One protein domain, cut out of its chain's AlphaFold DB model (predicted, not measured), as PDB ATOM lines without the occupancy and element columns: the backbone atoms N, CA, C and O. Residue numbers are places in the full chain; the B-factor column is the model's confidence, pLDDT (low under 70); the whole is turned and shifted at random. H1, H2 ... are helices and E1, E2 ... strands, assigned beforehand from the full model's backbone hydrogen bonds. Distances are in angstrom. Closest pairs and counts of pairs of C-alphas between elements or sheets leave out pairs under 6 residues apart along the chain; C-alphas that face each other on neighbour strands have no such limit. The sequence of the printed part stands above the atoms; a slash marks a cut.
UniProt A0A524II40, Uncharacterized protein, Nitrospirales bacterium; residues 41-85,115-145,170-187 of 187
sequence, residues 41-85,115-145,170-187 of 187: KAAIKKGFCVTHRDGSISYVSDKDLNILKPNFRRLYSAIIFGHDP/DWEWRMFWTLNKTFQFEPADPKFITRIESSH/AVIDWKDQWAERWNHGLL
ATOM      1  N   LYS A  41      37.761 -58.922  -2.822       72.31
ATOM      2  CA  LYS A  41      36.675 -58.625  -3.756       72.31
ATOM      3  C   LYS A  41      35.338 -59.140  -3.228       72.31
ATOM      4  O   LYS A  41      34.319 -58.562  -3.598       72.31
ATOM      5  N   ALA A  42      35.332 -60.197  -2.413       77.62
ATOM      6  CA  ALA A  42      34.121 -60.747  -1.824       77.62
ATOM      7  C   ALA A  42      33.608 -59.846  -0.696       77.62
ATOM      8  O   ALA A  42      32.437 -59.465  -0.731       77.62
ATOM      9  N   ALA A  43      34.479 -59.425   0.226       73.75
ATOM     10  CA  ALA A  43      34.121 -58.479   1.286       73.75
ATOM     11  C   ALA A  43      33.620 -57.139   0.719       73.75
ATOM     12  O   ALA A  43      32.535 -56.685   1.068       73.75
ATOM     13  N   ILE A  44      34.331 -56.557  -0.255       75.31
ATOM     14  CA  ILE A  44      33.914 -55.295  -0.895       75.31
ATOM     15  C   ILE A  44      32.594 -55.454  -1.662       75.31
ATOM     16  O   ILE A  44      31.824 -54.502  -1.750       75.31
ATOM     17  N   LYS A  45      32.330 -56.632  -2.248       81.38
ATOM     18  CA  LYS A  45      31.063 -56.906  -2.944       81.38
ATOM     19  C   LYS A  45      29.890 -57.016  -1.969       81.38
ATOM     20  O   LYS A  45      28.793 -56.626  -2.348       81.38
ATOM     21  N   LYS A  46      30.108 -57.550  -0.762       84.62
ATOM     22  CA  LYS A  46      29.099 -57.546   0.309       84.62
ATOM     23  C   LYS A  46      28.850 -56.125   0.821       84.62
ATOM     24  O   LYS A  46      27.705 -55.759   1.028       84.62
ATOM     25  N   GLY A  47      29.901 -55.317   0.927       87.25
ATOM     26  CA  GLY A  47      29.810 -53.928   1.361       87.25
ATOM     27  C   GLY A  47      30.006 -53.777   2.867       87.25
ATOM     28  O   GLY A  47      30.749 -54.552   3.474       87.25
ATOM     29  N   PHE A  48      29.409 -52.747   3.460       89.88
ATOM     30  CA  PHE A  48      29.482 -52.500   4.901       89.88
ATOM     31  C   PHE A  48      28.683 -53.552   5.652       89.88
ATOM     32  O   PHE A  48      27.554 -53.836   5.268       89.88
ATOM     33  N   CYS A  49      29.256 -54.111   6.712       92.06
ATOM     34  CA  CYS A  49      28.492 -54.894   7.673       92.06
ATOM     35  C   CYS A  49      27.827 -53.908   8.629       92.06
ATOM     36  O   CYS A  49      28.493 -53.027   9.171       92.06
ATOM     37  N   VAL A  50      26.517 -54.003   8.782       93.06
ATOM     38  CA  VAL A  50      25.731 -53.034   9.534       93.06
ATOM     39  C   VAL A  50      24.935 -53.759  10.601       93.06
ATOM     40  O   VAL A  50      24.268 -54.747  10.309       93.06
ATOM     41  N   THR A  51      25.009 -53.273  11.838       93.88
ATOM     42  CA  THR A  51      24.143 -53.735  12.927       93.88
ATOM     43  C   THR A  51      23.015 -52.736  13.127       93.88
ATOM     44  O   THR A  51      23.240 -51.523  13.200       93.88
ATOM     45  N   HIS A  52      21.803 -53.265  13.201       92.94
ATOM     46  CA  HIS A  52      20.591 -52.511  13.459       92.94
ATOM     47  C   HIS A  52      20.284 -52.449  14.956       92.94
ATOM     48  O   HIS A  52      20.854 -53.176  15.774       92.94
ATOM     49  N   ARG A  53      19.354 -51.573  15.323       89.81
ATOM     50  CA  ARG A  53      18.925 -51.360  16.704       89.81
ATOM     51  C   ARG A  53      18.289 -52.597  17.333       89.81
ATOM     52  O   ARG A  53      18.489 -52.839  18.518       89.81
ATOM     53  N   ASP A  54      17.573 -53.387  16.543       91.31
ATOM     54  CA  ASP A  54      17.026 -54.686  16.950       91.31
ATOM     55  C   ASP A  54      18.090 -55.797  17.095       91.31
ATOM     56  O   ASP A  54      17.759 -56.929  17.444       91.31
ATOM     57  N   GLY A  55      19.364 -55.484  16.840       90.19
ATOM     58  CA  GLY A  55      20.484 -56.420  16.890       90.19
ATOM     59  C   GLY A  55      20.663 -57.246  15.617       90.19
ATOM     60  O   GLY A  55      21.607 -58.035  15.537       90.19
ATOM     61  N   SER A  56      19.799 -57.082  14.610       94.44
ATOM     62  CA  SER A  56      19.961 -57.760  13.328       94.44
ATOM     63  C   SER A  56      21.173 -57.224  12.565       94.44
ATOM     64  O   SER A  56      21.572 -56.066  12.704       94.44
ATOM     65  N   ILE A  57      21.778 -58.090  11.751       94.31
ATOM     66  CA  ILE A  57      22.946 -57.753  10.936       94.31
ATOM     67  C   ILE A  57      22.543 -57.793   9.467       94.31
ATOM     68  O   ILE A  57      21.965 -58.774   8.996       94.31
ATOM     69  N   SER A  58      22.892 -56.743   8.732       93.62
ATOM     70  CA  SER A  58      22.714 -56.666   7.286       93.62
ATOM     71  C   SER A  58      23.985 -56.181   6.593       93.62
ATOM     72  O   SER A  58      24.984 -55.839   7.230       93.62
ATOM     73  N   TYR A  59      23.957 -56.197   5.262       93.38
ATOM     74  CA  TYR A  59      25.050 -55.703   4.443       93.38
ATOM     75  C   TYR A  59      24.562 -54.592   3.521       93.38
ATOM     76  O   TYR A  59      23.538 -54.748   2.860       93.38
ATOM     77  N   VAL A  60      25.316 -53.495   3.470       91.25
ATOM     78  CA  VAL A  60      25.013 -52.319   2.647       91.25
ATOM     79  C   VAL A  60      26.074 -52.163   1.562       91.25
ATOM     80  O   VAL A  60      27.241 -51.874   1.844       91.25
ATOM     81  N   SER A  61      25.665 -52.346   0.311       91.38
ATOM     82  CA  SER A  61      26.518 -52.316  -0.878       91.38
ATOM     83  C   SER A  61      26.378 -51.024  -1.693       91.38
ATOM     84  O   SER A  61      25.594 -50.127  -1.378       91.38
ATOM     85  N   ASP A  62      27.135 -50.926  -2.790       88.25
ATOM     86  CA  ASP A  62      27.051 -49.816  -3.745       88.25
ATOM     87  C   ASP A  62      25.664 -49.687  -4.389       88.25
ATOM     88  O   ASP A  62      25.218 -48.576  -4.681       88.25
ATOM     89  N   LYS A  63      24.972 -50.817  -4.567       88.94
ATOM     90  CA  LYS A  63      23.626 -50.859  -5.143       88.94
ATOM     91  C   LYS A  63      22.578 -50.300  -4.192       88.94
ATOM     92  O   LYS A  63      21.716 -49.551  -4.636       88.94
ATOM     93  N   ASP A  64      22.682 -50.634  -2.909       89.12
ATOM     94  CA  ASP A  64      21.712 -50.215  -1.891       89.12
ATOM     95  C   ASP A  64      21.776 -48.702  -1.655       89.12
ATOM     96  O   ASP A  64      20.759 -48.051  -1.454       89.12
ATOM     97  N   LEU A  65      22.977 -48.129  -1.764       85.44
ATOM     98  CA  LEU A  65      23.207 -46.687  -1.664       85.44
ATOM     99  C   LEU A  65      22.969 -45.926  -2.973       85.44
ATOM    100  O   LEU A  65      23.110 -44.706  -2.995       85.44
ATOM    101  N   ASN A  66      22.653 -46.627  -4.066       86.88
ATOM    102  CA  ASN A  66      22.510 -46.050  -5.401       86.88
ATOM    103  C   ASN A  66      23.709 -45.164  -5.813       86.88
ATOM    104  O   ASN A  66      23.551 -44.076  -6.372       86.88
ATOM    105  N   ILE A  67      24.934 -45.615  -5.522       82.50
ATOM    106  CA  ILE A  67      26.161 -44.909  -5.906       82.50
ATOM    107  C   ILE A  67      27.024 -45.751  -6.836       82.50
ATOM    108  O   ILE A  67      27.052 -46.978  -6.789       82.50
ATOM    109  N   LEU A  68      27.812 -45.075  -7.670       83.00
ATOM    110  CA  LEU A  68      28.762 -45.756  -8.540       83.00
ATOM    111  C   LEU A  68      29.797 -46.535  -7.711       83.00
ATOM    112  O   LEU A  68      30.412 -46.005  -6.783       83.00
ATOM    113  N   LYS A  69      30.076 -47.773  -8.127       84.62
ATOM    114  CA  LYS A  69      31.049 -48.675  -7.492       84.62
ATOM    115  C   LYS A  69      32.419 -48.050  -7.161       84.62
ATOM    116  O   LYS A  69      32.963 -48.360  -6.100       84.62
ATOM    117  N   PRO A  70      33.030 -47.192  -8.008       82.00
ATOM    118  CA  PRO A  70      34.278 -46.512  -7.654       82.00
ATOM    119  C   PRO A  70      34.133 -45.568  -6.451       82.00
ATOM    120  O   PRO A  70      35.031 -45.522  -5.611       82.00
ATOM    121  N   ASN A  71      32.999 -44.872  -6.333       81.19
ATOM    122  CA  ASN A  71      32.710 -43.978  -5.212       81.19
ATOM    123  C   ASN A  71      32.494 -44.780  -3.930       81.19
ATOM    124  O   ASN A  71      33.104 -44.464  -2.911       81.19
ATOM    125  N   PHE A  72      31.730 -45.874  -4.006       84.81
ATOM    126  CA  PHE A  72      31.560 -46.792  -2.880       84.81
ATOM    127  C   PHE A  72      32.900 -47.333  -2.379       84.81
ATOM    128  O   PHE A  72      33.192 -47.272  -1.192       84.81
ATOM    129  N   ARG A  73      33.773 -47.791  -3.284       80.56
ATOM    130  CA  ARG A  73      35.115 -48.277  -2.919       80.56
ATOM    131  C   ARG A  73      35.941 -47.226  -2.188       80.56
ATOM    132  O   ARG A  73      36.662 -47.579  -1.262       80.56
ATOM    133  N   ARG A  74      35.847 -45.964  -2.610       79.00
ATOM    134  CA  ARG A  74      36.539 -44.849  -1.961       79.00
ATOM    135  C   ARG A  74      36.010 -44.620  -0.546       79.00
ATOM    136  O   ARG A  74      36.824 -44.486   0.361       79.00
ATOM    137  N   LEU A  75      34.687 -44.627  -0.361       78.88
ATOM    138  CA  LEU A  75      34.049 -44.540   0.960       78.88
ATOM    139  C   LEU A  75      34.473 -45.709   1.853       78.88
ATOM    140  O   LEU A  75      34.924 -45.489   2.970       78.88
ATOM    141  N   TYR A  76      34.422 -46.932   1.322       81.31
ATOM    142  CA  TYR A  76      34.800 -48.151   2.031       81.31
ATOM    143  C   TYR A  76      36.244 -48.100   2.535       81.31
ATOM    144  O   TYR A  76      36.510 -48.378   3.697       81.31
ATOM    145  N   SER A  77      37.184 -47.674   1.687       75.06
ATOM    146  CA  SER A  77      38.577 -47.495   2.106       75.06
ATOM    147  C   SER A  77      38.781 -46.333   3.082       75.06
ATOM    148  O   SER A  77      39.663 -46.415   3.927       75.06
ATOM    149  N   ALA A  78      37.998 -45.255   2.972       74.62
ATOM    150  CA  ALA A  78      38.157 -44.076   3.824       74.62
ATOM    151  C   ALA A  78      37.887 -44.401   5.301       74.62
ATOM    152  O   ALA A  78      38.677 -43.997   6.149       74.62
ATOM    153  N   ILE A  79      36.843 -45.194   5.584       73.94
ATOM    154  CA  ILE A  79      36.553 -45.688   6.943       73.94
ATOM    155  C   ILE A  79      37.725 -46.511   7.476       73.94
ATOM    156  O   ILE A  79      38.218 -46.262   8.568       73.94
ATOM    157  N   ILE A  80      38.188 -47.482   6.686       70.06
ATOM    158  CA  ILE A  80      39.180 -48.471   7.128       70.06
ATOM    159  C   ILE A  80      40.511 -47.830   7.494       70.06
ATOM    160  O   ILE A  80      41.153 -48.241   8.455       70.06
ATOM    161  N   PHE A  81      40.950 -46.856   6.703       69.00
ATOM    162  CA  PHE A  81      42.262 -46.241   6.877       69.00
ATOM    163  C   PHE A  81      42.208 -44.934   7.677       69.00
ATOM    164  O   PHE A  81      43.220 -44.238   7.749       69.00
ATOM    165  N   GLY A  82      41.046 -44.571   8.245       63.34
ATOM    166  CA  GLY A  82      40.865 -43.306   8.970       63.34
ATOM    167  C   GLY A  82      41.293 -42.097   8.134       63.34
ATOM    168  O   GLY A  82      41.854 -41.124   8.635       63.34
ATOM    169  N   HIS A  83      41.153 -42.199   6.813       61.34
ATOM    170  CA  HIS A  83      41.561 -41.148   5.902       61.34
ATOM    171  C   HIS A  83      40.332 -40.334   5.551       61.34
ATOM    172  O   HIS A  83      39.518 -40.771   4.734       61.34
ATOM    173  N   ASP A  84      40.248 -39.124   6.109       53.66
ATOM    174  CA  ASP A  84      39.319 -38.118   5.606       53.66
ATOM    175  C   ASP A  84      39.416 -38.056   4.078       53.66
ATOM    176  O   ASP A  84      40.529 -38.118   3.527       53.66
ATOM    177  N   PRO A  85      38.283 -37.925   3.362       53.31
ATOM    178  CA  PRO A  85      38.305 -37.775   1.921       53.31
ATOM    179  C   PRO A  85      39.345 -36.711   1.528       53.31
ATOM    180  O   PRO A  85      39.310 -35.611   2.080       53.31
ATOM    181  N   ASP A 115      33.537 -34.341  11.097       76.56
ATOM    182  CA  ASP A 115      33.192 -35.606  11.736       76.56
ATOM    183  C   ASP A 115      32.645 -36.583  10.682       76.56
ATOM    184  O   ASP A 115      31.450 -36.636  10.377       76.56
ATOM    185  N   TRP A 116      33.565 -37.288  10.027       73.31
ATOM    186  CA  TRP A 116      33.257 -38.210   8.941       73.31
ATOM    187  C   TRP A 116      32.401 -39.391   9.403       73.31
ATOM    188  O   TRP A 116      31.519 -39.838   8.664       73.31
ATOM    189  N   GLU A 117      32.630 -39.866  10.626       79.94
ATOM    190  CA  GLU A 117      31.883 -40.968  11.226       79.94
ATOM    191  C   GLU A 117      30.414 -40.589  11.399       79.94
ATOM    192  O   GLU A 117      29.532 -41.323  10.941       79.94
ATOM    193  N   TRP A 118      30.149 -39.396  11.947       82.00
ATOM    194  CA  TRP A 118      28.797 -38.861  12.070       82.00
ATOM    195  C   TRP A 118      28.126 -38.667  10.712       82.00
ATOM    196  O   TRP A 118      26.990 -39.095  10.504       82.00
ATOM    197  N   ARG A 119      28.828 -38.065   9.746       80.44
ATOM    198  CA  ARG A 119      28.259 -37.840   8.409       80.44
ATOM    199  C   ARG A 119      27.873 -39.137   7.730       80.44
ATOM    200  O   ARG A 119      26.823 -39.199   7.090       80.44
ATOM    201  N   MET A 120      28.709 -40.161   7.851       81.81
ATOM    202  CA  MET A 120      28.414 -41.464   7.287       81.81
ATOM    203  C   MET A 120      27.208 -42.103   7.965       81.81
ATOM    204  O   MET A 120      26.279 -42.514   7.273       81.81
ATOM    205  N   PHE A 121      27.205 -42.138   9.294       86.31
ATOM    206  CA  PHE A 121      26.095 -42.649  10.087       86.31
ATOM    207  C   PHE A 121      24.767 -41.974   9.717       86.31
ATOM    208  O   PHE A 121      23.782 -42.647   9.401       86.31
ATOM    209  N   TRP A 122      24.756 -40.640   9.686       85.19
ATOM    210  CA  TRP A 122      23.577 -39.846   9.359       85.19
ATOM    211  C   TRP A 122      23.110 -40.097   7.923       85.19
ATOM    212  O   TRP A 122      21.931 -40.349   7.683       85.19
ATOM    213  N   THR A 123      24.043 -40.096   6.966       85.12
ATOM    214  CA  THR A 123      23.729 -40.298   5.543       85.12
ATOM    215  C   THR A 123      23.154 -41.683   5.284       85.12
ATOM    216  O   THR A 123      22.194 -41.802   4.524       85.12
ATOM    217  N   LEU A 124      23.710 -42.730   5.903       88.88
ATOM    218  CA  LEU A 124      23.216 -44.097   5.744       88.88
ATOM    219  C   LEU A 124      21.781 -44.225   6.251       88.88
ATOM    220  O   LEU A 124      20.910 -44.644   5.491       88.88
ATOM    221  N   ASN A 125      21.513 -43.797   7.486       90.19
ATOM    222  CA  ASN A 125      20.162 -43.854   8.045       90.19
ATOM    223  C   ASN A 125      19.166 -43.024   7.221       90.19
ATOM    224  O   ASN A 125      18.089 -43.515   6.892       90.19
ATOM    225  N   LYS A 126      19.537 -41.813   6.779       88.62
ATOM    226  CA  LYS A 126      18.660 -40.985   5.933       88.62
ATOM    227  C   LYS A 126      18.429 -41.555   4.536       88.62
ATOM    228  O   LYS A 126      17.326 -41.420   4.017       88.62
ATOM    229  N   THR A 127      19.417 -42.224   3.944       88.81
ATOM    230  CA  THR A 127      19.272 -42.881   2.632       88.81
ATOM    231  C   THR A 127      18.231 -43.996   2.688       88.81
ATOM    232  O   THR A 127      17.424 -44.127   1.772       88.81
ATOM    233  N   PHE A 128      18.203 -44.754   3.784       90.25
ATOM    234  CA  PHE A 128      17.201 -45.796   4.013       90.25
ATOM    235  C   PHE A 128      15.921 -45.297   4.692       90.25
ATOM    236  O   PHE A 128      15.030 -46.100   4.953       90.25
ATOM    237  N   GLN A 129      15.817 -43.989   4.952       91.31
ATOM    238  CA  GLN A 129      14.694 -43.368   5.663       91.31
ATOM    239  C   GLN A 129      14.440 -43.991   7.044       91.31
ATOM    240  O   GLN A 129      13.304 -44.037   7.503       91.31
ATOM    241  N   PHE A 130      15.496 -44.472   7.703       91.75
ATOM    242  CA  PHE A 130      15.409 -44.967   9.068       91.75
ATOM    243  C   PHE A 130      15.455 -43.794  10.033       91.75
ATOM    244  O   PHE A 130      16.436 -43.045  10.095       91.75
ATOM    245  N   GLU A 131      14.386 -43.651  10.796       89.75
ATOM    246  CA  GLU A 131      14.328 -42.741  11.919       89.75
ATOM    247  C   GLU A 131      14.855 -43.427  13.186       89.75
ATOM    248  O   GLU A 131      14.800 -44.651  13.315       89.75
ATOM    249  N   PRO A 132      15.345 -42.646  14.160       87.50
ATOM    250  CA  PRO A 132      15.789 -43.111  15.464       87.50
ATOM    251  C   PRO A 132      14.950 -44.222  16.082       87.50
ATOM    252  O   PRO A 132      15.490 -45.199  16.587       87.50
ATOM    253  N   ALA A 133      13.627 -44.064  16.074       87.50
ATOM    254  CA  ALA A 133      12.701 -44.989  16.716       87.50
ATOM    255  C   ALA A 133      12.587 -46.340  15.989       87.50
ATOM    256  O   ALA A 133      12.070 -47.293  16.573       87.50
ATOM    257  N   ASP A 134      13.075 -46.443  14.751       90.81
ATOM    258  CA  ASP A 134      12.900 -47.635  13.939       90.81
ATOM    259  C   ASP A 134      13.786 -48.795  14.428       90.81
ATOM    260  O   ASP A 134      14.973 -48.609  14.710       90.81
ATOM    261  N   PRO A 135      13.274 -50.040  14.446       91.19
ATOM    262  CA  PRO A 135      14.076 -51.223  14.777       91.19
ATOM    263  C   PRO A 135      15.256 -51.422  13.817       91.19
ATOM    264  O   PRO A 135      16.318 -51.904  14.206       91.19
ATOM    265  N   LYS A 136      15.072 -51.002  12.559       93.06
ATOM    266  CA  LYS A 136      16.080 -51.066  11.495       93.06
ATOM    267  C   LYS A 136      17.058 -49.896  11.512       93.06
ATOM    268  O   LYS A 136      17.929 -49.834  10.647       93.06
ATOM    269  N   PHE A 137      16.954 -48.985  12.474       91.00
ATOM    270  CA  PHE A 137      17.917 -47.906  12.612       91.00
ATOM    271  C   PHE A 137      19.328 -48.476  12.775       91.00
ATOM    272  O   PHE A 137      19.564 -49.382  13.574       91.00
ATOM    273  N   ILE A 138      20.253 -47.987  11.962       91.31
ATOM    274  CA  ILE A 138      21.634 -48.454  11.918       91.31
ATOM    275  C   ILE A 138      22.368 -47.844  13.104       91.31
ATOM    276  O   ILE A 138      22.421 -46.623  13.213       91.31
ATOM    277  N   THR A 139      22.956 -48.680  13.958       90.50
ATOM    278  CA  THR A 139      23.695 -48.252  15.161       90.50
ATOM    279  C   THR A 139      25.194 -48.488  15.041       90.50
ATOM    280  O   THR A 139      25.984 -47.767  15.648       90.50
ATOM    281  N   ARG A 140      25.606 -49.463  14.222       91.06
ATOM    282  CA  ARG A 140      27.013 -49.819  14.044       91.06
ATOM    283  C   ARG A 140      27.327 -50.146  12.595       91.06
ATOM    284  O   ARG A 140      26.565 -50.847  11.933       91.06
ATOM    285  N   ILE A 141      28.467 -49.658  12.124       89.88
ATOM    286  CA  ILE A 141      28.969 -49.867  10.766       89.88
ATOM    287  C   ILE A 141      30.369 -50.453  10.873       89.88
ATOM    288  O   ILE A 141      31.238 -49.900  11.546       89.88
ATOM    289  N   GLU A 142      30.603 -51.554  10.178       89.94
ATOM    290  CA  GLU A 142      31.882 -52.239  10.152       89.94
ATOM    291  C   GLU A 142      32.379 -52.414   8.723       89.94
ATOM    292  O   GLU A 142      31.634 -52.688   7.773       89.94
ATOM    293  N   SER A 143      33.690 -52.290   8.578       86.25
ATOM    294  CA  SER A 143      34.392 -52.520   7.325       86.25
ATOM    295  C   SER A 143      35.711 -53.229   7.600       86.25
ATOM    296  O   SER A 143      36.358 -52.994   8.620       86.25
ATOM    297  N   SER A 144      36.104 -54.129   6.702       83.81
ATOM    298  CA  SER A 144      37.292 -54.963   6.886       83.81
ATOM    299  C   SER A 144      38.152 -54.979   5.632       83.81
ATOM    300  O   SER A 144      37.634 -55.089   4.517       83.81
ATOM    301  N   HIS A 145      39.468 -54.926   5.803       79.56
ATOM    302  CA  HIS A 145      40.434 -55.010   4.718       79.56
ATOM    303  C   HIS A 145      41.560 -55.973   5.073       79.56
ATOM    304  O   HIS A 145      42.148 -55.887   6.147       79.56
ATOM    305  N   ALA A 170      37.664 -51.583  10.826       84.12
ATOM    306  CA  ALA A 170      37.212 -50.305  11.339       84.12
ATOM    307  C   ALA A 170      35.741 -50.433  11.713       84.12
ATOM    308  O   ALA A 170      34.935 -50.953  10.933       84.12
ATOM    309  N   VAL A 171      35.432 -49.973  12.920       86.50
ATOM    310  CA  VAL A 171      34.109 -50.040  13.528       86.50
ATOM    311  C   VAL A 171      33.713 -48.628  13.917       86.50
ATOM    312  O   VAL A 171      34.431 -47.964  14.655       86.50
ATOM    313  N   ILE A 172      32.560 -48.201  13.424       84.44
ATOM    314  CA  ILE A 172      31.885 -46.979  13.835       84.44
ATOM    315  C   ILE A 172      30.682 -47.436  14.669       84.44
ATOM    316  O   ILE A 172      29.764 -48.043  14.116       84.44
ATOM    317  N   ASP A 173      30.708 -47.212  15.984       85.50
ATOM    318  CA  ASP A 173      29.678 -47.672  16.932       85.50
ATOM    319  C   ASP A 173      29.034 -46.467  17.629       85.50
ATOM    320  O   ASP A 173      29.693 -45.745  18.375       85.50
ATOM    321  N   TRP A 174      27.743 -46.244  17.389       75.31
ATOM    322  CA  TRP A 174      26.975 -45.139  17.961       75.31
ATOM    323  C   TRP A 174      25.842 -45.705  18.806       75.31
ATOM    324  O   TRP A 174      24.705 -45.828  18.350       75.31
ATOM    325  N   LYS A 175      26.145 -46.052  20.057       65.19
ATOM    326  CA  LYS A 175      25.127 -46.581  20.974       65.19
ATOM    327  C   LYS A 175      24.278 -45.480  21.605       65.19
ATOM    328  O   LYS A 175      23.058 -45.604  21.575       65.19
ATOM    329  N   ASP A 176      24.883 -44.359  22.017       63.44
ATOM    330  CA  ASP A 176      24.189 -43.424  22.925       63.44
ATOM    331  C   ASP A 176      24.330 -41.921  22.597       63.44
ATOM    332  O   ASP A 176      23.534 -41.116  23.065       63.44
ATOM    333  N   GLN A 177      25.290 -41.511  21.757       66.50
ATOM    334  CA  GLN A 177      25.577 -40.082  21.497       66.50
ATOM    335  C   GLN A 177      24.861 -39.493  20.267       66.50
ATOM    336  O   GLN A 177      24.981 -38.302  19.978       66.50
ATOM    337  N   TRP A 178      24.125 -40.306  19.507       75.38
ATOM    338  CA  TRP A 178      23.512 -39.852  18.256       75.38
ATOM    339  C   TRP A 178      22.202 -39.086  18.467       75.38
ATOM    340  O   TRP A 178      21.850 -38.285  17.609       75.38
ATOM    341  N   ALA A 179      21.476 -39.305  19.571       73.69
ATOM    342  CA  ALA A 179      20.133 -38.744  19.760       73.69
ATOM    343  C   ALA A 179      20.139 -37.209  19.813       73.69
ATOM    344  O   ALA A 179      19.321 -36.565  19.159       73.69
ATOM    345  N   GLU A 180      21.103 -36.625  20.529       75.75
ATOM    346  CA  GLU A 180      21.283 -35.172  20.585       75.75
ATOM    347  C   GLU A 180      21.694 -34.622  19.213       75.75
ATOM    348  O   GLU A 180      21.103 -33.666  18.715       75.75
ATOM    349  N   ARG A 181      22.643 -35.283  18.539       79.69
ATOM    350  CA  ARG A 181      23.190 -34.833  17.248       79.69
ATOM    351  C   ARG A 181      22.231 -35.017  16.073       79.69
ATOM    352  O   ARG A 181      22.274 -34.231  15.133       79.69
ATOM    353  N   TRP A 182      21.330 -35.998  16.124       81.88
ATOM    354  CA  TRP A 182      20.381 -36.296  15.045       81.88
ATOM    355  C   TRP A 182      19.506 -35.092  14.696       81.88
ATOM    356  O   TRP A 182      19.310 -34.793  13.517       81.88
ATOM    357  N   ASN A 183      19.063 -34.359  15.720       78.88
ATOM    358  CA  ASN A 183      18.248 -33.155  15.570       78.88
ATOM    359  C   ASN A 183      19.036 -31.970  14.986       78.88
ATOM    360  O   ASN A 183      18.443 -31.068  14.399       78.88
ATOM    361  N   HIS A 184      20.366 -31.981  15.113       75.94
ATOM    362  CA  HIS A 184      21.259 -30.944  14.591       75.94
ATOM    363  C   HIS A 184      21.733 -31.210  13.149       75.94
ATOM    364  O   HIS A 184      22.300 -30.321  12.511       75.94
ATOM    365  N   GLY A 185      21.449 -32.391  12.589       73.50
ATOM    366  CA  GLY A 185      21.797 -32.735  11.208       73.50
ATOM    367  C   GLY A 185      23.291 -33.020  11.013       73.50
ATOM    368  O   GLY A 185      23.949 -33.539  11.902       73.50
ATOM    369  N   LEU A 186      23.836 -32.717   9.828       67.44
ATOM    370  CA  LEU A 186      25.224 -33.034   9.422       67.44
ATOM    371  C   LEU A 186      26.316 -32.107  10.007       67.44
ATOM    372  O   LEU A 186      27.476 -32.211   9.580       67.44
ATOM    373  N   LEU A 187      25.936 -31.174  10.884       56.75
ATOM    374  CA  LEU A 187      26.801 -30.122  11.428       56.75
ATOM    375  C   LEU A 187      27.605 -30.592  12.645       56.75
ATOM    376  O   LEU A 187      27.069 -31.367  13.469       56.75
TER     377      LEU A 187
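This is residues 41 to 85, 115 to 145 and 170 to 187 of the 187 residues of an uncharacterized protein of Nitrospirales bacterium (UniProt A0A524II40). A strongly twisted sheet of four strands has two helices, H2 and H3, over one face, with short H1 beside the strands at one end and short H4 beyond the other end, off the sheet. H2 on the sheet makes two layers, helix over sheet. The printed part has 94 residues with four named helices and four named strands, in the order H1 E1 E2 H2 H3 E3 E4 H4; the class is mixed. The antiparallel sheet runs E2 E1 E3 E4. The whole is compact, with a radius of gyration of the C-alphas of 12.7 A and spans of 35 by 27 by 22 A.

E1, residues 48 to 52, and E2, residues 57 to 60, form a hairpin, with N 50 and O 58 within hydrogen-bond range at 2.9 A. E3, residues 138 to 145, pairs with E1 through N 49 and O 142 at 3.0 A, and with E4, residues 170 to 173, through N 141 and O 172 at 2.9 A. H2, residues 69 to 80, is over E3 at a height over the sheet of 9.6 A, across the strands at 88 degrees to E3 on the local plane. H3, residues 116 to 127, is on the same face at 9.0 A; its closest C-alphas to E3 are Asn 125 and Ile 138, 6.2 A. H4, residues 178 to 182, is close but not clearly touching H3. H1, residues 41 to 46, is over none of the strands. Every O i to N i+4 pair is within hydrogen-bond range in H1, H3 and H4, and 7 of 8 in H2.

E3 is 21.2 A long, H2 16.7 A and H3 16.0 A. H1 begins at C-alpha 41 (36.675, -58.625, -3.756); H4 ends at C-alpha 182 (20.381, -36.296, 15.045).

Residues 86 to 114 and 146 to 169 are not printed, with C-alpha gaps of 11.3 A and 8.7 A. Residues 81 to 85, 175 to 177 and 186 to 187 have pLDDT under 70.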